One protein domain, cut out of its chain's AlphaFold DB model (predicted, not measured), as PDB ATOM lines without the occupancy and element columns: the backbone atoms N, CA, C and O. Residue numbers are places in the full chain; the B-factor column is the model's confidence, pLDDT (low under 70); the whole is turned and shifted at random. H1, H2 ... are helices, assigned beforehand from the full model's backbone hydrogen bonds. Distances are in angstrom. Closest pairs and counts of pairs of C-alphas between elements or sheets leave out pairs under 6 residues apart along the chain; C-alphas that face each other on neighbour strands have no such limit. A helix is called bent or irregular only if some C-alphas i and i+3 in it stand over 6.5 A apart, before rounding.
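Overview. This is residues 35 to 183 of the 188 residues of an uncharacterized protein of Cryobacterium sp. HLT2-23 (UniProt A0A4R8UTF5). You are looking at an up-and-down bundle of five helices, H1 to H5, each running against the one before it, with the kinked helix H6 running from H5 back to H1 along one side. H7 then folds back along H6 and H8 along H7, and residues 178 to 183 stick out beyond the body, of which 178 to 182 belong to H8. The printed part has 149 residues with eight named helices, H1 to H8 in order, and no named strand; the class is all helix. It is compact, with a radius of gyration of the C-alphas of 14.7 A and spans of 46 by 34 by 32 A.

Along the chain. Find C-alpha 35 at (-77.477, 46.096, 23.263); from there H1, residues 35 to 59, runs 36.3 A. Read on to H2, residues 62 to 77, 23.1 A, then H3, residues 81 to 93, H4, residues 97 to 109, and H5, residues 113 to 122. H6, residues 125 to 144, starts at C-alpha 125 (-61.273, 22.193, -7.673) and runs 29.5 A; it is irregular, with C-alphas 126 and 129 7.7 A apart, and has a kink of 29 degrees near residue 132. H7 is residues 147 to 157, and H8, residues 163 to 182, runs 29.0 A to C-alpha 182 at (-98.059, 27.319, 20.364).

Arrangement. Begin with H1 and H2, a hairpin: they touch, closest at the C-alphas of Gly 49 and Ala 68, 4.1 A, at a shallow tilt of 20 degrees, opposite ways. H3, the hub, touches H2 at Trp 72 and Ala 83, whose C-alphas are 4.8 A apart, and H4 at Gly 88 and Ala 100, 4.1 A between C-alphas. H1 and H3 only just touch, with 3 pairs of C-alphas within 8 A, the closest those of Phe 46 and Ala 83, 5.8 A. Residues 136 to 144 of H6 touch H1 at a steep tilt of 49 degrees, the C-alphas of Ile 51 and Ala 143 closest at 4.9 A. H7 and H8 form a hairpin at a shallow tilt of 6 degrees, closest at the C-alphas of Pro 147 and Ala 173, 4.0 A. H8 is apart from H6. Every O i to N i+4 pair is within hydrogen-bond range in H1, H3, H4, H7 and H8; look for 11 of 12 in H2, 5 of 6 in H5 and 14 of 16 in H6.

Size, cuts and confidence. The two C-alphas farthest apart, those of Pro 125 and Gly 183, are 46.9 A apart. The printed part has no cut, and its seven links between helices are tight. The mean pLDDT of the printed part is 92.8; residues 62 and 183 are under 70.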
ATOM      1  N   GLU A  35     -78.123  47.357  23.650       83.38
ATOM      2  CA  GLU A  35     -77.477  46.096  23.263       83.38
ATOM      3  C   GLU A  35     -78.425  45.180  22.489       83.38
ATOM      4  O   GLU A  35     -78.038  44.647  21.453       83.38
ATOM      5  N   LEU A  36     -79.686  45.072  22.919       84.31
ATOM      6  CA  LEU A  36     -80.713  44.332  22.178       84.31
ATOM      7  C   LEU A  36     -80.915  44.899  20.770       84.31
ATOM      8  O   LEU A  36     -80.983  44.137  19.810       84.31
ATOM      9  N   HIS A  37     -80.948  46.227  20.629       87.25
ATOM     10  CA  HIS A  37     -81.080  46.865  19.322       87.25
ATOM     11  C   HIS A  37     -79.860  46.618  18.427       87.25
ATOM     12  O   HIS A  37     -80.022  46.359  17.240       87.25
ATOM     13  N   LYS A  38     -78.641  46.636  18.987       88.94
ATOM     14  CA  LYS A  38     -77.424  46.281  18.240       88.94
ATOM     15  C   LYS A  38     -77.465  44.837  17.742       88.94
ATOM     16  O   LYS A  38     -77.122  44.597  16.591       88.94
ATOM     17  N   VAL A  39     -77.898  43.894  18.582       88.31
ATOM     18  CA  VAL A  39     -78.057  42.477  18.208       88.31
ATOM     19  C   VAL A  39     -79.095  42.316  17.099       88.31
ATOM     20  O   VAL A  39     -78.842  41.639  16.106       88.31
ATOM     21  N   GLU A  40     -80.239  42.982  17.228       91.56
ATOM     22  CA  GLU A  40     -81.283  42.954  16.207       91.56
ATOM     23  C   GLU A  40     -80.791  43.546  14.879       91.56
ATOM     24  O   GLU A  40     -80.932  42.918  13.831       91.56
ATOM     25  N   GLN A  41     -80.152  44.717  14.917       93.94
ATOM     26  CA  GLN A  41     -79.594  45.375  13.735       93.94
ATOM     27  C   GLN A  41     -78.535  44.502  13.050       93.94
ATOM     28  O   GLN A  41     -78.552  44.339  11.830       93.94
ATOM     29  N   ARG A  42     -77.633  43.909  13.836       95.44
ATOM     30  CA  ARG A  42     -76.608  42.968  13.381       95.44
ATOM     31  C   ARG A  42     -77.222  41.796  12.610       95.44
ATOM     32  O   ARG A  42     -76.752  41.458  11.525       95.44
ATOM     33  N   ASP A  43     -78.263  41.180  13.161       93.81
ATOM     34  CA  ASP A  43     -78.905  40.004  12.569       93.81
ATOM     35  C   ASP A  43     -79.755  40.376  11.339       93.81
ATOM     36  O   ASP A  43     -79.792  39.628  10.358       93.81
ATOM     37  N   GLN A  44     -80.379  41.559  11.342       95.56
ATOM     38  CA  GLN A  44     -81.090  42.110  10.184       95.56
ATOM     39  C   GLN A  44     -80.145  42.385   9.009       95.56
ATOM     40  O   GLN A  44     -80.450  42.000   7.879       95.56
ATOM     41  N   LEU A  45     -78.993  43.013   9.261       97.69
ATOM     42  CA  LEU A  45     -77.974  43.271   8.241       97.69
ATOM     43  C   LEU A  45     -77.448  41.966   7.637       97.69
ATOM     44  O   LEU A  45     -77.387  41.830   6.415       97.69
ATOM     45  N   PHE A  46     -77.154  40.974   8.481       97.50
ATOM     46  CA  PHE A  46     -76.731  39.659   8.015       97.50
ATOM     47  C   PHE A  46     -77.778  38.992   7.111       97.50
ATOM     48  O   PHE A  46     -77.457  38.558   5.999       97.50
ATOM     49  N   ARG A  47     -79.042  38.965   7.553       96.38
ATOM     50  CA  ARG A  47     -80.153  38.404   6.774       96.38
ATOM     51  C   ARG A  47     -80.344  39.145   5.450       96.38
ATOM     52  O   ARG A  47     -80.553  38.503   4.422       96.38
ATOM     53  N   ARG A  48     -80.245  40.480   5.452       97.12
ATOM     54  CA  ARG A  48     -80.325  41.299   4.234       97.12
ATOM     55  C   ARG A  48     -79.242  40.897   3.233       97.12
ATOM     56  O   ARG A  48     -79.577  40.631   2.081       97.12
ATOM     57  N   GLY A  49     -77.989  40.779   3.676       97.25
ATOM     58  CA  GLY A  49     -76.897  40.309   2.821       97.25
ATOM     59  C   GLY A  49     -77.176  38.922   2.231       97.25
ATOM     60  O   GLY A  49     -77.021  38.727   1.028       97.25
ATOM     61  N   ALA A  50     -77.711  37.987   3.026       97.00
ATOM     62  CA  ALA A  50     -78.080  36.654   2.541       97.00
ATOM     63  C   ALA A  50     -79.191  36.680   1.477       97.00
ATOM     64  O   ALA A  50     -79.092  35.969   0.477       97.00
ATOM     65  N   ILE A  51     -80.224  37.513   1.648       96.00
ATOM     66  CA  ILE A  51     -81.313  37.679   0.668       96.00
ATOM     67  C   ILE A  51     -80.768  38.204  -0.662       96.00
ATOM     68  O   ILE A  51     -81.048  37.629  -1.720       96.00
ATOM     69  N   ILE A  52     -79.983  39.280  -0.607       95.81
ATOM     70  CA  ILE A  52     -79.411  39.913  -1.797       95.81
ATOM     71  C   ILE A  52     -78.481  38.927  -2.499       95.81
ATOM     72  O   ILE A  52     -78.616  38.699  -3.702       95.81
ATOM     73  N   MET A  53     -77.589  38.281  -1.749       95.06
ATOM     74  CA  MET A  53     -76.625  37.346  -2.310       95.06
ATOM     75  C   MET A  53     -77.303  36.124  -2.929       95.06
ATOM     76  O   MET A  53     -76.944  35.711  -4.029       95.06
ATOM     77  N   LYS A  54     -78.338  35.571  -2.283       93.88
ATOM     78  CA  LYS A  54     -79.143  34.482  -2.854       93.88
ATOM     79  C   LYS A  54     -79.747  34.889  -4.199       93.88
ATOM     80  O   LYS A  54     -79.725  34.107  -5.150       93.88
ATOM     81  N   SER A  55     -80.274  36.112  -4.286       91.94
ATOM     82  CA  SER A  55     -80.783  36.659  -5.543       91.94
ATOM     83  C   SER A  55     -79.665  36.801  -6.580       91.94
ATOM     84  O   SER A  55     -79.831  36.340  -7.706       91.94
ATOM     85  N   ALA A  56     -78.516  37.360  -6.195       89.81
ATOM     86  CA  ALA A  56     -77.368  37.585  -7.071       89.81
ATOM     87  C   ALA A  56     -76.799  36.282  -7.651       89.81
ATOM     88  O   ALA A  56     -76.537  36.220  -8.850       89.81
ATOM     89  N   VAL A  57     -76.674  35.229  -6.834       87.75
ATOM     90  CA  VAL A  57     -76.249  33.886  -7.270       87.75
ATOM     91  C   VAL A  57     -77.256  33.287  -8.253       87.75
ATOM     92  O   VAL A  57     -76.856  32.693  -9.251       87.75
ATOM     93  N   LYS A  58     -78.563  33.479  -8.025       86.69
ATOM     94  CA  LYS A  58     -79.611  33.005  -8.943       86.69
ATOM     95  C   LYS A  58     -79.574  33.720 -10.299       86.69
ATOM     96  O   LYS A  58     -79.870  33.098 -11.316       86.69
ATOM     97  N   SER A  59     -79.272  35.017 -10.314       83.06
ATOM     98  CA  SER A  59     -79.337  35.863 -11.514       83.06
ATOM     99  C   SER A  59     -77.981  36.152 -12.167       83.06
ATOM    100  O   SER A  59     -77.950  36.827 -13.190       83.06
ATOM    101  N   VAL A  60     -76.872  35.687 -11.582       72.94
ATOM    102  CA  VAL A  60     -75.485  35.969 -12.009       72.94
ATOM    103  C   VAL A  60     -75.198  37.483 -12.106       72.94
ATOM    104  O   VAL A  60     -74.563  37.960 -13.043       72.94
ATOM    105  N   LEU A  61     -75.700  38.279 -11.151       70.00
ATOM    106  CA  LEU A  61     -75.575  39.748 -11.179       70.00
ATOM    107  C   LEU A  61     -74.470  40.259 -10.244       70.00
ATOM    108  O   LEU A  61     -74.514  40.012  -9.041       70.00
ATOM    109  N   SER A  62     -73.538  41.060 -10.778       69.56
ATOM    110  CA  SER A  62     -72.467  41.697  -9.987       69.56
ATOM    111  C   SER A  62     -72.958  42.742  -8.971       69.56
ATOM    112  O   SER A  62     -72.468  42.704  -7.849       69.56
ATOM    113  N   PRO A  63     -73.936  43.628  -9.267       77.31
ATOM    114  CA  PRO A  63     -74.356  44.656  -8.302       77.31
ATOM    115  C   PRO A  63     -74.906  44.097  -6.982       77.31
ATOM    116  O   PRO A  63     -74.701  44.684  -5.925       77.31
ATOM    117  N   GLY A  64     -75.562  42.931  -7.018       86.56
ATOM    118  CA  GLY A  64     -76.065  42.287  -5.801       86.56
ATOM    119  C   GLY A  64     -74.947  41.760  -4.895       86.56
ATOM    120  O   GLY A  64     -75.104  41.714  -3.680       86.56
ATOM    121  N   LYS A  65     -73.786  41.411  -5.458       90.94
ATOM    122  CA  LYS A  65     -72.615  41.003  -4.673       90.94
ATOM    123  C   LYS A  65     -72.064  42.171  -3.850       90.94
ATOM    124  O   LYS A  65     -71.710  41.971  -2.694       90.94
ATOM    125  N   ASP A  66     -72.030  43.375  -4.419       93.31
ATOM    126  CA  ASP A  66     -71.506  44.560  -3.734       93.31
ATOM    127  C   ASP A  66     -72.442  45.016  -2.608       93.31
ATOM    128  O   ASP A  66     -71.995  45.206  -1.481       93.31
ATOM    129  N   GLU A  67     -73.754  45.049  -2.851       94.94
ATOM    130  CA  GLU A  67     -74.726  45.378  -1.799       94.94
ATOM    131  C   GLU A  67     -74.747  44.322  -0.671       94.94
ATOM    132  O   GLU A  67     -74.894  44.658   0.509       94.94
ATOM    133  N   ALA A  68     -74.562  43.038  -1.003       96.44
ATOM    134  CA  ALA A  68     -74.405  41.986   0.000       96.44
ATOM    135  C   ALA A  68     -73.113  42.156   0.815       96.44
ATOM    136  O   ALA A  68     -73.140  41.953   2.033       96.44
ATOM    137  N   ARG A  69     -72.009  42.561   0.167       97.19
ATOM    138  CA  ARG A  69     -70.735  42.866   0.833       97.19
ATOM    139  C   ARG A  69     -70.926  43.965   1.870       97.19
ATOM    140  O   ARG A  69     -70.624  43.730   3.036       97.19
ATOM    141  N   ASP A  70     -71.523  45.089   1.484       97.56
ATOM    142  CA  ASP A  70     -71.760  46.227   2.382       97.56
ATOM    143  C   ASP A  70     -72.597  45.833   3.606       97.56
ATOM    144  O   ASP A  70     -72.311  46.234   4.740       97.56
ATOM    145  N   ALA A  71     -73.646  45.033   3.396       98.06
ATOM    146  CA  ALA A  71     -74.500  44.555   4.478       98.06
ATOM    147  C   ALA A  71     -73.737  43.634   5.444       98.06
ATOM    148  O   ALA A  71     -73.879  43.752   6.665       98.06
ATOM    149  N   TRP A  72     -72.912  42.728   4.918       98.38
ATOM    150  CA  TRP A  72     -72.129  41.804   5.732       98.38
ATOM    151  C   TRP A  72     -70.936  42.457   6.426       98.38
ATOM    152  O   TRP A  72     -70.654  42.098   7.564       98.38
ATOM    153  N   GLU A  73     -70.291  43.460   5.837       98.38
ATOM    154  CA  GLU A  73     -69.252  44.242   6.519       98.38
ATOM    155  C   GLU A  73     -69.817  44.998   7.730       98.38
ATOM    156  O   GLU A  73     -69.233  44.977   8.819       98.38
ATOM    157  N   GLN A  74     -71.007  45.590   7.588       98.06
ATOM    158  CA  GLN A  74     -71.697  46.237   8.707       98.06
ATOM    159  C   GLN A  74     -72.120  45.222   9.778       98.06
ATOM    160  O   GLN A  74     -71.920  45.461  10.970       98.06
ATOM    161  N   ALA A  75     -72.665  44.069   9.377       98.00
ATOM    162  CA  ALA A  75     -73.029  43.009  10.314       98.00
ATOM    163  C   ALA A  75     -71.801  42.465  11.067       98.00
ATOM    164  O   ALA A  75     -71.862  42.297  12.284       98.00
ATOM    165  N   ALA A  76     -70.680  42.240  10.374       97.38
ATOM    166  CA  ALA A  76     -69.422  41.793  10.968       97.38
ATOM    167  C   ALA A  76     -68.859  42.828  11.954       97.38
ATOM    168  O   ALA A  76     -68.454  42.463  13.053       97.38
ATOM    169  N   THR A  77     -68.937  44.124  11.628       96.69
ATOM    170  CA  THR A  77     -68.550  45.224  12.536       96.69
ATOM    171  C   THR A  77     -69.382  45.234  13.825       96.69
ATOM    172  O   THR A  77     -68.890  45.596  14.892       96.69
ATOM    173  N   LEU A  78     -70.640  44.794  13.750       94.94
ATOM    174  CA  LEU A  78     -71.517  44.603  14.909       94.94
ATOM    175  C   LEU A  78     -71.343  43.227  15.588       94.94
ATOM    176  O   LEU A  78     -72.119  42.881  16.480       94.94
ATOM    177  N   GLY A  79     -70.345  42.438  15.182       93.81
ATOM    178  CA  GLY A  79     -70.004  41.141  15.768       93.81
ATOM    179  C   GLY A  79     -70.784  39.954  15.199       93.81
ATOM    180  O   GLY A  79     -70.946  38.949  15.889       93.81
ATOM    181  N   ASN A  80     -71.339  40.049  13.984       96.19
ATOM    182  CA  ASN A  80     -71.950  38.889  13.331       96.19
ATOM    183  C   ASN A  80     -70.870  38.008  12.702       96.19
ATOM    184  O   ASN A  80     -70.357  38.321  11.629       96.19
ATOM    185  N   VAL A  81     -70.563  36.881  13.333       96.75
ATOM    186  CA  VAL A  81     -69.524  35.974  12.831       96.75
ATOM    187  C   VAL A  81     -69.943  35.300  11.514       96.75
ATOM    188  O   VAL A  81     -69.122  35.154  10.613       96.75
ATOM    189  N   HIS A  82     -71.237  35.007  11.321       96.12
ATOM    190  CA  HIS A  82     -71.735  34.448  10.057       96.12
ATOM    191  C   HIS A  82     -71.567  35.401   8.870       96.12
ATOM    192  O   HIS A  82     -71.413  34.963   7.728       96.12
ATOM    193  N   ALA A  83     -71.555  36.710   9.118       98.12
ATOM    194  CA  ALA A  83     -71.287  37.682   8.069       98.12
ATOM    195  C   ALA A  83     -69.855  37.552   7.525       98.12
ATOM    196  O   ALA A  83     -69.653  37.691   6.321       98.12
ATOM    197  N   ILE A  84     -68.880  37.188   8.366       98.44
ATOM    198  CA  ILE A  84     -67.502  36.911   7.933       98.44
ATOM    199  C   ILE A  84     -67.478  35.705   6.977       98.44
ATOM    200  O   ILE A  84     -66.831  35.763   5.929       98.44
ATOM    201  N   THR A  85     -68.259  34.656   7.263       98.38
ATOM    202  CA  THR A  85     -68.438  33.515   6.347       98.38
ATOM    203  C   THR A  85     -69.026  33.935   5.002       98.38
ATOM    204  O   THR A  85     -68.520  33.517   3.957       98.38
ATOM    205  N   GLY A  86     -70.046  34.798   5.014       97.62
ATOM    206  CA  GLY A  86     -70.625  35.383   3.801       97.62
ATOM    207  C   GLY A  86     -69.604  36.172   2.975       97.62
ATOM    208  O   GLY A  86     -69.532  36.019   1.756       97.62
ATOM    209  N   LEU A  87     -68.736  36.946   3.631       98.44
ATOM    210  CA  LEU A  87     -67.658  37.663   2.948       98.44
ATOM    211  C   LEU A  87     -66.627  36.718   2.309       98.44
ATOM    212  O   LEU A  87     -66.087  37.039   1.251       98.44
ATOM    213  N   GLY A  88     -66.384  35.542   2.897       97.88
ATOM    214  CA  GLY A  88     -65.582  34.493   2.260       97.88
ATOM    215  C   GLY A  88     -66.229  33.943   0.982       97.88
ATOM    216  O   GLY A  88     -65.544  33.759  -0.023       97.88
ATOM    217  N   ILE A  89     -67.558  33.772   0.968       96.50
ATOM    218  CA  ILE A  89     -68.307  33.367  -0.240       96.50
ATOM    219  C   ILE A  89     -68.146  34.409  -1.354       96.50
ATOM    220  O   ILE A  89     -67.941  34.044  -2.511       96.50
ATOM    221  N   ILE A  90     -68.204  35.699  -1.008       95.88
ATOM    222  CA  ILE A  90     -67.978  36.794  -1.958       95.88
ATOM    223  C   ILE A  90     -66.559  36.749  -2.526       95.88
ATOM    224  O   ILE A  90     -66.408  36.786  -3.744       95.88
ATOM    225  N   ALA A  91     -65.539  36.603  -1.678       96.00
ATOM    226  CA  ALA A  91     -64.150  36.507  -2.127       96.00
ATOM    227  C   ALA A  91     -63.932  35.326  -3.090       96.00
ATOM    228  O   ALA A  91     -63.285  35.473  -4.124       96.00
ATOM    229  N   MET A  92     -64.551  34.174  -2.816       93.00
ATOM    230  CA  MET A  92     -64.493  33.024  -3.721       93.00
ATOM    231  C   MET A  92     -65.166  33.311  -5.073       93.00
ATOM    232  O   MET A  92     -64.681  32.871  -6.113       93.00
ATOM    233  N   MET A  93     -66.263  34.074  -5.084       89.81
ATOM    234  CA  MET A  93     -66.904  34.535  -6.325       89.81
ATOM    235  C   MET A  93     -66.083  35.586  -7.077       89.81
ATOM    236  O   MET A  93     -66.225  35.706  -8.291       89.81
ATOM    237  N   ASP A  94     -65.222  36.318  -6.375       91.31
ATOM    238  CA  ASP A  94     -64.203  37.197  -6.955       91.31
ATOM    239  C   ASP A  94     -62.964  36.417  -7.439       91.31
ATOM    240  O   ASP A  94     -61.991  37.018  -7.887       91.31
ATOM    241  N   HIS A  95     -63.005  35.078  -7.384       91.12
ATOM    242  CA  HIS A  95     -61.892  34.174  -7.687       91.12
ATOM    243  C   HIS A  95     -60.657  34.384  -6.797       91.12
ATOM    244  O   HIS A  95     -59.555  33.957  -7.144       91.12
ATOM    245  N   ASP A  96     -60.839  34.980  -5.617       95.12
ATOM    246  CA  ASP A  96     -59.796  35.164  -4.615       95.12
ATOM    247  C   ASP A  96     -59.911  34.091  -3.522       95.12
ATOM    248  O   ASP A  96     -60.453  34.300  -2.430       95.12
ATOM    249  N   LEU A  97     -59.397  32.896  -3.836       94.31
ATOM    250  CA  LEU A  97     -59.383  31.765  -2.903       94.31
ATOM    251  C   LEU A  97     -58.583  32.081  -1.631       94.31
ATOM    252  O   LEU A  97     -58.947  31.619  -0.551       94.31
ATOM    253  N   ALA A  98     -57.509  32.867  -1.737       95.94
ATOM    254  CA  ALA A  98     -56.677  33.215  -0.590       95.94
ATOM    255  C   ALA A  98     -57.455  34.093   0.402       95.94
ATOM    256  O   ALA A  98     -57.484  33.791   1.600       95.94
ATOM    257  N   ALA A  99     -58.146  35.124  -0.090       97.00
ATOM    258  CA  ALA A  99     -59.016  35.950   0.739       97.00
ATOM    259  C   ALA A  99     -60.194  35.145   1.305       97.00
ATOM    260  O   ALA A  99     -60.511  35.283   2.489       97.00
ATOM    261  N   ALA A 100     -60.805  34.259   0.514       97.44
ATOM    262  CA  ALA A 100     -61.891  33.400   0.983       97.44
ATOM    263  C   ALA A 100     -61.449  32.497   2.150       97.44
ATOM    264  O   ALA A 100     -62.074  32.487   3.213       97.44
ATOM    265  N   GLN A 101     -60.313  31.810   1.995       97.12
ATOM    266  CA  GLN A 101     -59.711  30.950   3.020       97.12
ATOM    267  C   GLN A 101     -59.341  31.723   4.292       97.12
ATOM    268  O   GLN A 101     -59.536  31.209   5.402       97.12
ATOM    269  N   ALA A 102     -58.842  32.956   4.156       97.88
ATOM    270  CA  ALA A 102     -58.549  33.823   5.293       97.88
ATOM    271  C   ALA A 102     -59.824  34.165   6.079       97.88
ATOM    272  O   ALA A 102     -59.862  33.961   7.294       97.88
ATOM    273  N   ARG A 103     -60.893  34.590   5.389       98.25
ATOM    274  CA  ARG A 103     -62.182  34.929   6.017       98.25
ATOM    275  C   ARG A 103     -62.842  33.725   6.682       98.25
ATOM    276  O   ARG A 103     -63.306  33.836   7.810       98.25
ATOM    277  N   TRP A 104     -62.840  32.554   6.047       98.12
ATOM    278  CA  TRP A 104     -63.401  31.354   6.677       98.12
ATOM    279  C   TRP A 104     -62.570  30.860   7.862       98.12
ATOM    280  O   TRP A 104     -63.122  30.366   8.840       98.12
ATOM    281  N   THR A 105     -61.248  31.026   7.823       97.75
ATOM    282  CA  THR A 105     -60.402  30.710   8.983       97.75
ATOM    283  C   THR A 105     -60.696  31.648  10.155       97.75
ATOM    284  O   THR A 105     -60.778  31.189  11.294       97.75
ATOM    285  N   GLU A 106     -60.891  32.938   9.885       97.81
ATOM    286  CA  GLU A 106     -61.305  33.922  10.885       97.81
ATOM    287  C   GLU A 106     -62.678  33.585  11.480       97.81
ATOM    288  O   GLU A 106     -62.790  33.439  12.694       97.81
ATOM    289  N   ALA A 107     -63.692  33.379  10.637       97.88
ATOM    290  CA  ALA A 107     -65.048  33.059  11.075       97.88
ATOM    291  C   ALA A 107     -65.102  31.772  11.913       97.88
ATOM    292  O   ALA A 107     -65.754  31.736  12.953       97.88
ATOM    293  N   PHE A 108     -64.360  30.734  11.513       96.62
ATOM    294  CA  PHE A 108     -64.277  29.492  12.280       96.62
ATOM    295  C   PHE A 108     -63.627  29.703  13.655       96.62
ATOM    296  O   PHE A 108     -64.119  29.186  14.654       96.62
ATOM    297  N   ARG A 109     -62.552  30.503  13.734       96.81
ATOM    298  CA  ARG A 109     -61.897  30.842  15.011       96.81
ATOM    299  C   ARG A 109     -62.844  31.584  15.961       96.81
ATOM    300  O   ARG A 109     -62.734  31.421  17.171       96.81
ATOM    301  N   GLU A 110     -63.747  32.384  15.408       95.31
ATOM    302  CA  GLU A 110     -64.786  33.125  16.133       95.31
ATOM    303  C   GLU A 110     -66.069  32.293  16.373       95.31
ATOM    304  O   GLU A 110     -67.025  32.785  16.970       95.31
ATOM    305  N   GLY A 111     -66.093  31.019  15.954       93.44
ATOM    306  CA  GLY A 111     -67.138  30.050  16.299       93.44
ATOM    307  C   GLY A 111     -68.205  29.791  15.231       93.44
ATOM    308  O   GLY A 111     -69.241  29.215  15.555       93.44
ATOM    309  N   ASP A 112     -67.997  30.192  13.973       95.06
ATOM    310  CA  ASP A 112     -68.900  29.811  12.881       95.06
ATOM    311  C   ASP A 112     -68.490  28.486  12.224       95.06
ATOM    312  O   ASP A 112     -67.643  28.434  11.329       95.06
ATOM    313  N   ASP A 113     -69.156  27.409  12.627       94.19
ATOM    314  CA  ASP A 113     -68.967  26.065  12.074       94.19
ATOM    315  C   ASP A 113     -69.272  25.970  10.565       94.19
ATOM    316  O   ASP A 113     -68.720  25.106   9.876       94.19
ATOM    317  N   ALA A 114     -70.098  26.867  10.003       95.50
ATOM    318  CA  ALA A 114     -70.332  26.914   8.557       95.50
ATOM    319  C   ALA A 114     -69.038  27.204   7.785       95.50
ATOM    320  O   ALA A 114     -68.836  26.701   6.677       95.50
ATOM    321  N   ALA A 115     -68.149  28.000   8.379       96.94
ATOM    322  CA  ALA A 115     -66.896  28.399   7.766       96.94
ATOM    323  C   ALA A 115     -65.955  27.207   7.554       96.94
ATOM    324  O   ALA A 115     -65.262  27.150   6.538       96.94
ATOM    325  N   TYR A 116     -65.978  26.215   8.453       94.81
ATOM    326  CA  TYR A 116     -65.223  24.971   8.280       94.81
ATOM    327  C   TYR A 116     -65.626  24.242   6.993       94.81
ATOM    328  O   TYR A 116     -64.762  23.830   6.220       94.81
ATOM    329  N   ILE A 117     -66.934  24.132   6.733       95.06
ATOM    330  CA  ILE A 117     -67.464  23.463   5.539       95.06
ATOM    331  C   ILE A 117     -66.961  24.164   4.280       95.06
ATOM    332  O   ILE A 117     -66.372  23.519   3.414       95.06
ATOM    333  N   PHE A 118     -67.137  25.486   4.194       97.00
ATOM    334  CA  PHE A 118     -66.700  26.244   3.021       97.00
ATOM    335  C   PHE A 118     -65.188  26.188   2.820       97.00
ATOM    336  O   PHE A 118     -64.725  26.025   1.691       97.00
ATOM    337  N   LYS A 119     -64.415  26.240   3.905       94.44
ATOM    338  CA  LYS A 119     -62.963  26.075   3.860       94.44
ATOM    339  C   LYS A 119     -62.557  24.706   3.313       94.44
ATOM    340  O   LYS A 119     -61.662  24.635   2.475       94.44
ATOM    341  N   SER A 120     -63.213  23.643   3.779       91.50
ATOM    342  CA  SER A 120     -62.905  22.264   3.398       91.50
ATOM    343  C   SER A 120     -63.209  22.000   1.927       91.50
ATOM    344  O   SER A 120     -62.367  21.469   1.214       91.50
ATOM    345  N   ILE A 121     -64.400  22.382   1.460       92.81
ATOM    346  CA  ILE A 121     -64.847  22.053   0.098       92.81
ATOM    347  C   ILE A 121     -64.263  22.983  -0.974       92.81
ATOM    348  O   ILE A 121     -64.294  22.647  -2.148       92.81
ATOM    349  N   SER A 122     -63.744  24.158  -0.604       90.25
ATOM    350  CA  SER A 122     -63.113  25.088  -1.560       90.25
ATOM    351  C   SER A 122     -61.636  24.790  -1.832       90.25
ATOM    352  O   SER A 122     -61.063  25.367  -2.754       90.25
ATOM    353  N   ALA A 123     -61.008  23.910  -1.045       85.19
ATOM    354  CA  ALA A 123     -59.618  23.505  -1.242       85.19
ATOM    355  C   ALA A 123     -59.426  22.569  -2.451       85.19
ATOM    356  O   ALA A 123     -58.303  22.394  -2.919       85.19
ATOM    357  N   ASP A 124     -60.515  21.984  -2.953       85.94
ATOM    358  CA  ASP A 124     -60.523  21.024  -4.049       85.94
ATOM    359  C   ASP A 124     -61.283  21.585  -5.274       85.94
ATOM    360  O   ASP A 124     -62.485  21.854  -5.182       85.94
ATOM    361  N   PRO A 125     -60.624  21.752  -6.437       72.38
ATOM    362  CA  PRO A 125     -61.273  22.193  -7.673       72.38
ATOM    363  C   PRO A 125     -62.411  21.281  -8.160       72.38
ATOM    364  O   PRO A 125     -63.339  21.769  -8.815       72.38
ATOM    365  N   GLU A 126     -62.371  19.976  -7.863       81.06
ATOM    366  CA  GLU A 126     -63.418  19.030  -8.281       81.06
ATOM    367  C   GLU A 126     -64.734  19.258  -7.520       81.06
ATOM    368  O   GLU A 126     -65.816  19.055  -8.076       81.06
ATOM    369  N   SER A 127     -64.653  19.823  -6.313       85.69
ATOM    370  CA  SER A 127     -65.776  20.106  -5.411       85.69
ATOM    371  C   SER A 127     -66.628  21.330  -5.810       85.69
ATOM    372  O   SER A 127     -67.432  21.832  -5.023       85.69
ATOM    373  N   SER A 128     -66.489  21.853  -7.034       82.81
ATOM    374  CA  SER A 128     -67.209  23.058  -7.495       82.81
ATOM    375  C   SER A 128     -68.742  22.934  -7.438       82.81
ATOM    376  O   SER A 128     -69.438  23.905  -7.117       82.81
ATOM    377  N   LYS A 129     -69.288  21.740  -7.707       88.62
ATOM    378  CA  LYS A 129     -70.736  21.474  -7.637       88.62
ATOM    379  C   LYS A 129     -71.219  21.413  -6.193       88.62
ATOM    380  O   LYS A 129     -72.260  21.986  -5.865       88.62
ATOM    381  N   GLU A 130     -70.461  20.747  -5.332       91.44
ATOM    382  CA  GLU A 130     -70.682  20.658  -3.892       91.44
ATOM    383  C   GLU A 130     -70.631  22.050  -3.260       91.44
ATOM    384  O   GLU A 130     -71.527  22.402  -2.492       91.44
ATOM    385  N   TYR A 131     -69.658  22.876  -3.656       93.00
ATOM    386  CA  TYR A 131     -69.542  24.268  -3.232       93.00
ATOM    387  C   TYR A 131     -70.780  25.081  -3.618       93.00
ATOM    388  O   TYR A 131     -71.402  25.696  -2.754       93.00
ATOM    389  N   ALA A 132     -71.202  25.039  -4.886       92.31
ATOM    390  CA  ALA A 132     -72.395  25.759  -5.336       92.31
ATOM    391  C   ALA A 132     -73.660  25.310  -4.578       92.31
ATOM    392  O   ALA A 132     -74.476  26.140  -4.164       92.31
ATOM    393  N   ARG A 133     -73.801  24.000  -4.340       94.44
ATOM    394  CA  ARG A 133     -74.898  23.434  -3.547       94.44
ATOM    395  C   ARG A 133     -74.865  23.918  -2.096       94.44
ATOM    396  O   ARG A 133     -75.915  24.274  -1.561       94.44
ATOM    397  N   ALA A 134     -73.687  23.942  -1.476       95.88
ATOM    398  CA  ALA A 134     -73.499  24.415  -0.110       95.88
ATOM    399  C   ALA A 134     -73.813  25.908   0.021       95.88
ATOM    400  O   ALA A 134     -74.587  26.285   0.899       95.88
ATOM    401  N   VAL A 135     -73.304  26.743  -0.894       96.12
ATOM    402  CA  VAL A 135     -73.608  28.182  -0.939       96.12
ATOM    403  C   VAL A 135     -75.112  28.404  -1.046       96.12
ATOM    404  O   VAL A 135     -75.672  29.174  -0.269       96.12
ATOM    405  N   TRP A 136     -75.789  27.708  -1.962       95.56
ATOM    406  CA  TRP A 136     -77.231  27.870  -2.130       95.56
ATOM    407  C   TRP A 136     -78.012  27.488  -0.870       95.56
ATOM    408  O   TRP A 136     -78.827  28.278  -0.395       95.56
ATOM    409  N   ALA A 137     -77.758  26.303  -0.311       96.94
ATOM    410  CA  ALA A 137     -78.470  25.823   0.870       96.94
ATOM    411  C   ALA A 137     -78.212  26.709   2.102       96.94
ATOM    412  O   ALA A 137     -79.151  27.033   2.829       96.94
ATOM    413  N   TYR A 138     -76.972  27.166   2.291       97.25
ATOM    414  CA  TYR A 138     -76.610  28.115   3.341       97.25
ATOM    415  C   TYR A 138     -77.356  29.445   3.182       97.25
ATOM    416  O   TYR A 138     -78.055  29.870   4.099       97.25
ATOM    417  N   LEU A 139     -77.271  30.088   2.011       96.75
ATOM    418  CA  LEU A 139     -77.930  31.376   1.770       96.75
ATOM    419  C   LEU A 139     -79.450  31.273   1.908       96.75
ATOM    420  O   LEU A 139     -80.082  32.177   2.448       96.75
ATOM    421  N   ASP A 140     -80.044  30.169   1.459       95.50
ATOM    422  CA  ASP A 140     -81.477  29.922   1.582       95.50
ATOM    423  C   ASP A 140     -81.926  29.773   3.042       95.50
ATOM    424  O   ASP A 140     -82.947  30.341   3.440       95.50
ATOM    425  N   ALA A 141     -81.138  29.071   3.860       96.38
ATOM    426  CA  ALA A 141     -81.369  28.950   5.295       96.38
ATOM    427  C   ALA A 141     -81.201  30.288   6.026       96.38
ATOM    428  O   ALA A 141     -82.022  30.631   6.874       96.38
ATOM    429  N   MET A 142     -80.167  31.060   5.688       94.69
ATOM    430  CA  MET A 142     -79.866  32.329   6.358       94.69
ATOM    431  C   MET A 142     -80.818  33.461   5.952       94.69
ATOM    432  O   MET A 142     -81.141  34.320   6.772       94.69
ATOM    433  N   ALA A 143     -81.305  33.455   4.709       94.50
ATOM    434  CA  ALA A 143     -82.251  34.450   4.213       94.50
ATOM    435  C   ALA A 143     -83.650  34.284   4.829       94.50
ATOM    436  O   ALA A 143     -84.267  35.265   5.255       94.50
ATOM    437  N   SER A 144     -84.163  33.051   4.875       90.31
ATOM    438  CA  SER A 144     -85.524  32.791   5.352       90.31
ATOM    439  C   SER A 144     -85.569  32.560   6.865       90.31
ATOM    440  O   SER A 144     -86.436  33.102   7.552       90.31
ATOM    441  N   GLY A 145     -84.603  31.814   7.410       84.06
ATOM    442  CA  GLY A 145     -84.671  31.269   8.763       84.06
ATOM    443  C   GLY A 145     -85.783  30.231   8.948       84.06
ATOM    444  O   GLY A 145     -86.096  29.896  10.088       84.06
ATOM    445  N   GLU A 146     -86.388  29.747   7.861       92.31
ATOM    446  CA  GLU A 146     -87.497  28.793   7.900       92.31
ATOM    447  C   GLU A 146     -87.007  27.383   8.266       92.31
ATOM    448  O   GLU A 146     -85.906  26.987   7.853       92.31
ATOM    449  N   PRO A 147     -87.815  26.587   8.994       94.00
ATOM    450  CA  PRO A 147     -87.439  25.240   9.422       94.00
ATOM    451  C   PRO A 147     -86.978  24.335   8.276       94.00
ATOM    452  O   PRO A 147     -85.937  23.688   8.384       94.00
ATOM    453  N   ASP A 148     -87.698  24.328   7.154       96.38
ATOM    454  CA  ASP A 148     -87.379  23.469   6.008       96.38
ATOM    455  C   ASP A 148     -86.042  23.839   5.359       96.38
ATOM    456  O   ASP A 148     -85.262  22.960   4.987       96.38
ATOM    457  N   ASN A 149     -85.716  25.131   5.297       96.44
ATOM    458  CA  ASN A 149     -84.444  25.583   4.743       96.44
ATOM    459  C   ASN A 149     -83.280  25.244   5.682       96.44
ATOM    460  O   ASN A 149     -82.214  24.843   5.217       96.44
ATOM    461  N   LEU A 150     -83.487  25.326   7.002       96.31
ATOM    462  CA  LEU A 150     -82.514  24.851   7.991       96.31
ATOM    463  C   LEU A 150     -82.292  23.334   7.886       96.31
ATOM    464  O   LEU A 150     -81.152  22.879   7.969       96.31
ATOM    465  N   ARG A 151     -83.348  22.544   7.643       97.44
ATOM    466  CA  ARG A 151     -83.241  21.095   7.386       97.44
ATOM    467  C   ARG A 151     -82.490  20.806   6.090       97.44
ATOM    468  O   ARG A 151     -81.641  19.916   6.066       97.44
ATOM    469  N   HIS A 152     -82.766  21.561   5.030       97.25
ATOM    470  CA  HIS A 152     -82.053  21.426   3.766       97.25
ATOM    471  C   HIS A 152     -80.564  21.737   3.939       97.25
ATOM    472  O   HIS A 152     -79.722  20.939   3.526       97.25
ATOM    473  N   TRP A 153     -80.230  22.834   4.623       97.44
ATOM    474  CA  TRP A 153     -78.843  23.153   4.941       97.44
ATOM    475  C   TRP A 153     -78.188  22.083   5.820       97.44
ATOM    476  O   TRP A 153     -77.099  21.634   5.487       97.44
ATOM    477  N   SER A 154     -78.870  21.575   6.852       97.25
ATOM    478  CA  SER A 154     -78.391  20.443   7.664       97.25
ATOM    479  C   SER A 154     -78.046  19.222   6.806       97.25
ATOM    480  O   SER A 154     -76.975  18.638   6.960       97.25
ATOM    481  N   ALA A 155     -78.915  18.851   5.861       97.44
ATOM    482  CA  ALA A 155     -78.692  17.705   4.984       97.44
ATOM    483  C   ALA A 155     -77.469  17.884   4.068       97.44
ATOM    484  O   ALA A 155     -76.755  16.915   3.814       97.44
ATOM    485  N   VAL A 156     -77.217  19.108   3.591       96.38
ATOM    486  CA  VAL A 156     -76.042  19.436   2.767       96.38
ATOM    487  C   VAL A 156     -74.769  19.532   3.609       96.38
ATOM    488  O   VAL A 156     -73.724  19.058   3.180       96.38
ATOM    489  N   ALA A 157     -74.853  20.105   4.808       95.19
ATOM    490  CA  ALA A 157     -73.728  20.308   5.713       95.19
ATOM    491  C   ALA A 157     -73.233  19.006   6.360       95.19
ATOM    492  O   ALA A 157     -72.036  18.849   6.583       95.19
ATOM    493  N   ARG A 158     -74.140  18.061   6.648       95.38
ATOM    494  CA  ARG A 158     -73.836  16.820   7.380       95.38
ATOM    495  C   ARG A 158     -72.678  15.992   6.797       95.38
ATOM    496  O   ARG A 158     -71.854  15.560   7.594       95.38
ATOM    497  N   PRO A 159     -72.577  15.746   5.477       93.69
ATOM    498  CA  PRO A 159     -71.433  15.020   4.922       93.69
ATOM    499  C   PRO A 159     -70.156  15.867   4.788       93.69
ATOM    500  O   PRO A 159     -69.107  15.309   4.487       93.69
ATOM    501  N   LEU A 160     -70.229  17.191   4.975       91.12
ATOM    502  CA  LEU A 160     -69.131  18.127   4.696       91.12
ATOM    503  C   LEU A 160     -68.459  18.684   5.961       91.12
ATOM    504  O   LEU A 160     -67.403  19.307   5.876       91.12
ATOM    505  N   GLY A 161     -69.077  18.510   7.129       88.81
ATOM    506  CA  GLY A 161     -68.623  19.101   8.383       88.81
ATOM    507  C   GLY A 161     -68.999  18.278   9.616       88.81
ATOM    508  O   GLY A 161     -69.492  17.155   9.494       88.81
ATOM    509  N   PRO A 162     -68.767  18.822  10.823       90.12
ATOM    510  CA  PRO A 162     -69.101  18.143  12.069       90.12
ATOM    511  C   PRO A 162     -70.598  17.826  12.159       90.12
ATOM    512  O   PRO A 162     -71.441  18.692  11.917       90.12
ATOM    513  N   SER A 163     -70.952  16.603  12.565       91.50
ATOM    514  CA  SER A 163     -72.364  16.210  12.701       91.50
ATOM    515  C   SER A 163     -73.119  17.081  13.711       91.50
ATOM    516  O   SER A 163     -74.276  17.411  13.471       91.50
ATOM    517  N   SER A 164     -72.441  17.547  14.766       92.19
ATOM    518  CA  SER A 164     -73.000  18.461  15.772       92.19
ATOM    519  C   SER A 164     -73.541  19.760  15.174       92.19
ATOM    520  O   SER A 164     -74.587  20.242  15.603       92.19
ATOM    521  N   TYR A 165     -72.878  20.304  14.151       93.50
ATOM    522  CA  TYR A 165     -73.352  21.499  13.459       93.50
ATOM    523  C   TYR A 165     -74.656  21.221  12.699       93.50
ATOM    524  O   TYR A 165     -75.640  21.956  12.825       93.50
ATOM    525  N   ALA A 166     -74.699  20.112  11.956       95.00
ATOM    526  CA  ALA A 166     -75.901  19.692  11.244       95.00
ATOM    527  C   ALA A 166     -77.070  19.403  12.199       95.00
ATOM    528  O   ALA A 166     -78.220  19.700  11.865       95.00
ATOM    529  N   ASP A 167     -76.791  18.856  13.379       96.31
ATOM    530  CA  ASP A 167     -77.803  18.548  14.389       96.31
ATOM    531  C   ASP A 167     -78.344  19.822  15.053       96.31
ATOM    532  O   ASP A 167     -79.561  19.962  15.192       96.31
ATOM    533  N   GLY A 168     -77.487  20.811  15.332       94.81
ATOM    534  CA  GLY A 168     -77.915  22.119  15.842       94.81
ATOM    535  C   GLY A 168     -78.871  22.858  14.893       94.81
ATOM    536  O   GLY A 168     -79.827  23.506  15.329       94.81
ATOM    537  N   LEU A 169     -78.695  22.705  13.576       95.12
ATOM    538  CA  LEU A 169     -79.639  23.233  12.582       95.12
ATOM    539  C   LEU A 169     -81.019  22.556  12.668       95.12
ATOM    540  O   LEU A 169     -82.045  23.234  12.554       95.12
ATOM    541  N   LEU A 170     -81.061  21.237  12.892       96.50
ATOM    542  CA  LEU A 170     -82.315  20.491  13.060       96.50
ATOM    543  C   LEU A 170     -83.023  20.838  14.369       96.50
ATOM    544  O   LEU A 170     -84.256  20.928  14.398       96.50
ATOM    545  N   GLU A 171     -82.261  21.048  15.438       96.19
ATOM    546  CA  GLU A 171     -82.789  21.510  16.718       96.19
ATOM    547  C   GLU A 171     -83.446  22.884  16.557       96.19
ATOM    548  O   GLU A 171     -84.614  23.062  16.914       96.19
ATOM    549  N   ARG A 172     -82.752  23.831  15.913       93.94
ATOM    550  CA  ARG A 172     -83.292  25.168  15.637       93.94
ATOM    551  C   ARG A 172     -84.570  25.118  14.799       93.94
ATOM    552  O   ARG A 172     -85.536  25.801  15.135       93.94
ATOM    553  N   ALA A 173     -84.604  24.297  13.748       95.62
ATOM    554  CA  ALA A 173     -85.803  24.091  12.934       95.62
ATOM    555  C   ALA A 173     -86.985  23.591  13.785       95.62
ATOM    556  O   ALA A 173     -88.085  24.148  13.732       95.62
ATOM    557  N   SER A 174     -86.736  22.594  14.635       95.81
ATOM    558  CA  SER A 174     -87.750  21.999  15.514       95.81
ATOM    559  C   SER A 174     -88.274  22.997  16.553       95.81
ATOM    560  O   SER A 174     -89.476  23.038  16.820       95.81
ATOM    561  N   MET A 175     -87.398  23.844  17.099       93.50
ATOM    562  CA  MET A 175     -87.768  24.916  18.027       93.50
ATOM    563  C   MET A 175     -88.683  25.958  17.377       93.50
ATOM    564  O   MET A 175     -89.675  26.372  17.981       93.50
ATOM    565  N   ILE A 176     -88.396  26.359  16.138       90.38
ATOM    566  CA  ILE A 176     -89.233  27.311  15.394       90.38
ATOM    567  C   ILE A 176     -90.619  26.711  15.130       90.38
ATOM    568  O   ILE A 176     -91.631  27.338  15.441       90.38
ATOM    569  N   GLU A 177     -90.694  25.473  14.637       91.25
ATOM    570  CA  GLU A 177     -91.969  24.773  14.412       91.25
ATOM    571  C   GLU A 177     -92.784  24.612  15.700       91.25
ATOM    572  O   GLU A 177     -94.014  24.707  15.703       91.25
ATOM    573  N   PHE A 178     -92.112  24.319  16.811       89.00
ATOM    574  CA  PHE A 178     -92.748  24.215  18.116       89.00
ATOM    575  C   PHE A 178     -93.344  25.554  18.569       89.00
ATOM    576  O   PHE A 178     -94.513  25.602  18.963       89.00
ATOM    577  N   ASN A 179     -92.581  26.643  18.448       86.31
ATOM    578  CA  ASN A 179     -93.036  27.990  18.792       86.31
ATOM    579  C   ASN A 179     -94.206  28.439  17.902       86.31
ATOM    580  O   ASN A 179     -95.216  28.926  18.412       86.31
ATOM    581  N   ASN A 180     -94.133  28.178  16.594       85.12
ATOM    582  CA  ASN A 180     -95.204  28.495  15.645       85.12
ATOM    583  C   ASN A 180     -96.506  27.741  15.965       85.12
ATOM    584  O   ASN A 180     -97.600  28.281  15.797       85.12
ATOM    585  N   ARG A 181     -96.418  26.503  16.475       83.62
ATOM    586  CA  ARG A 181     -97.596  25.713  16.874       83.62
ATOM    587  C   ARG A 181     -98.293  26.251  18.127       83.62
ATOM    588  O   ARG A 181     -99.521  26.161  18.198       83.62
ATOM    589  N   ARG A 182     -97.537  26.797  19.086       75.50
ATOM    590  CA  ARG A 182     -98.059  27.319  20.364       75.50
ATOM    591  C   ARG A 182     -98.679  28.718  20.272       75.50
ATOM    592  O   ARG A 182     -99.446  29.078  21.160       75.50
ATOM    593  N   GLY A 183     -98.387  29.485  19.217       56.66
ATOM    594  CA  GLY A 183     -98.790  30.891  19.118       56.66
ATOM    595  C   GLY A 183     -98.137  31.772  20.204       56.66
ATOM    596  O   GLY A 183     -97.486  31.255  21.112       56.66
TER     597      GLY A 183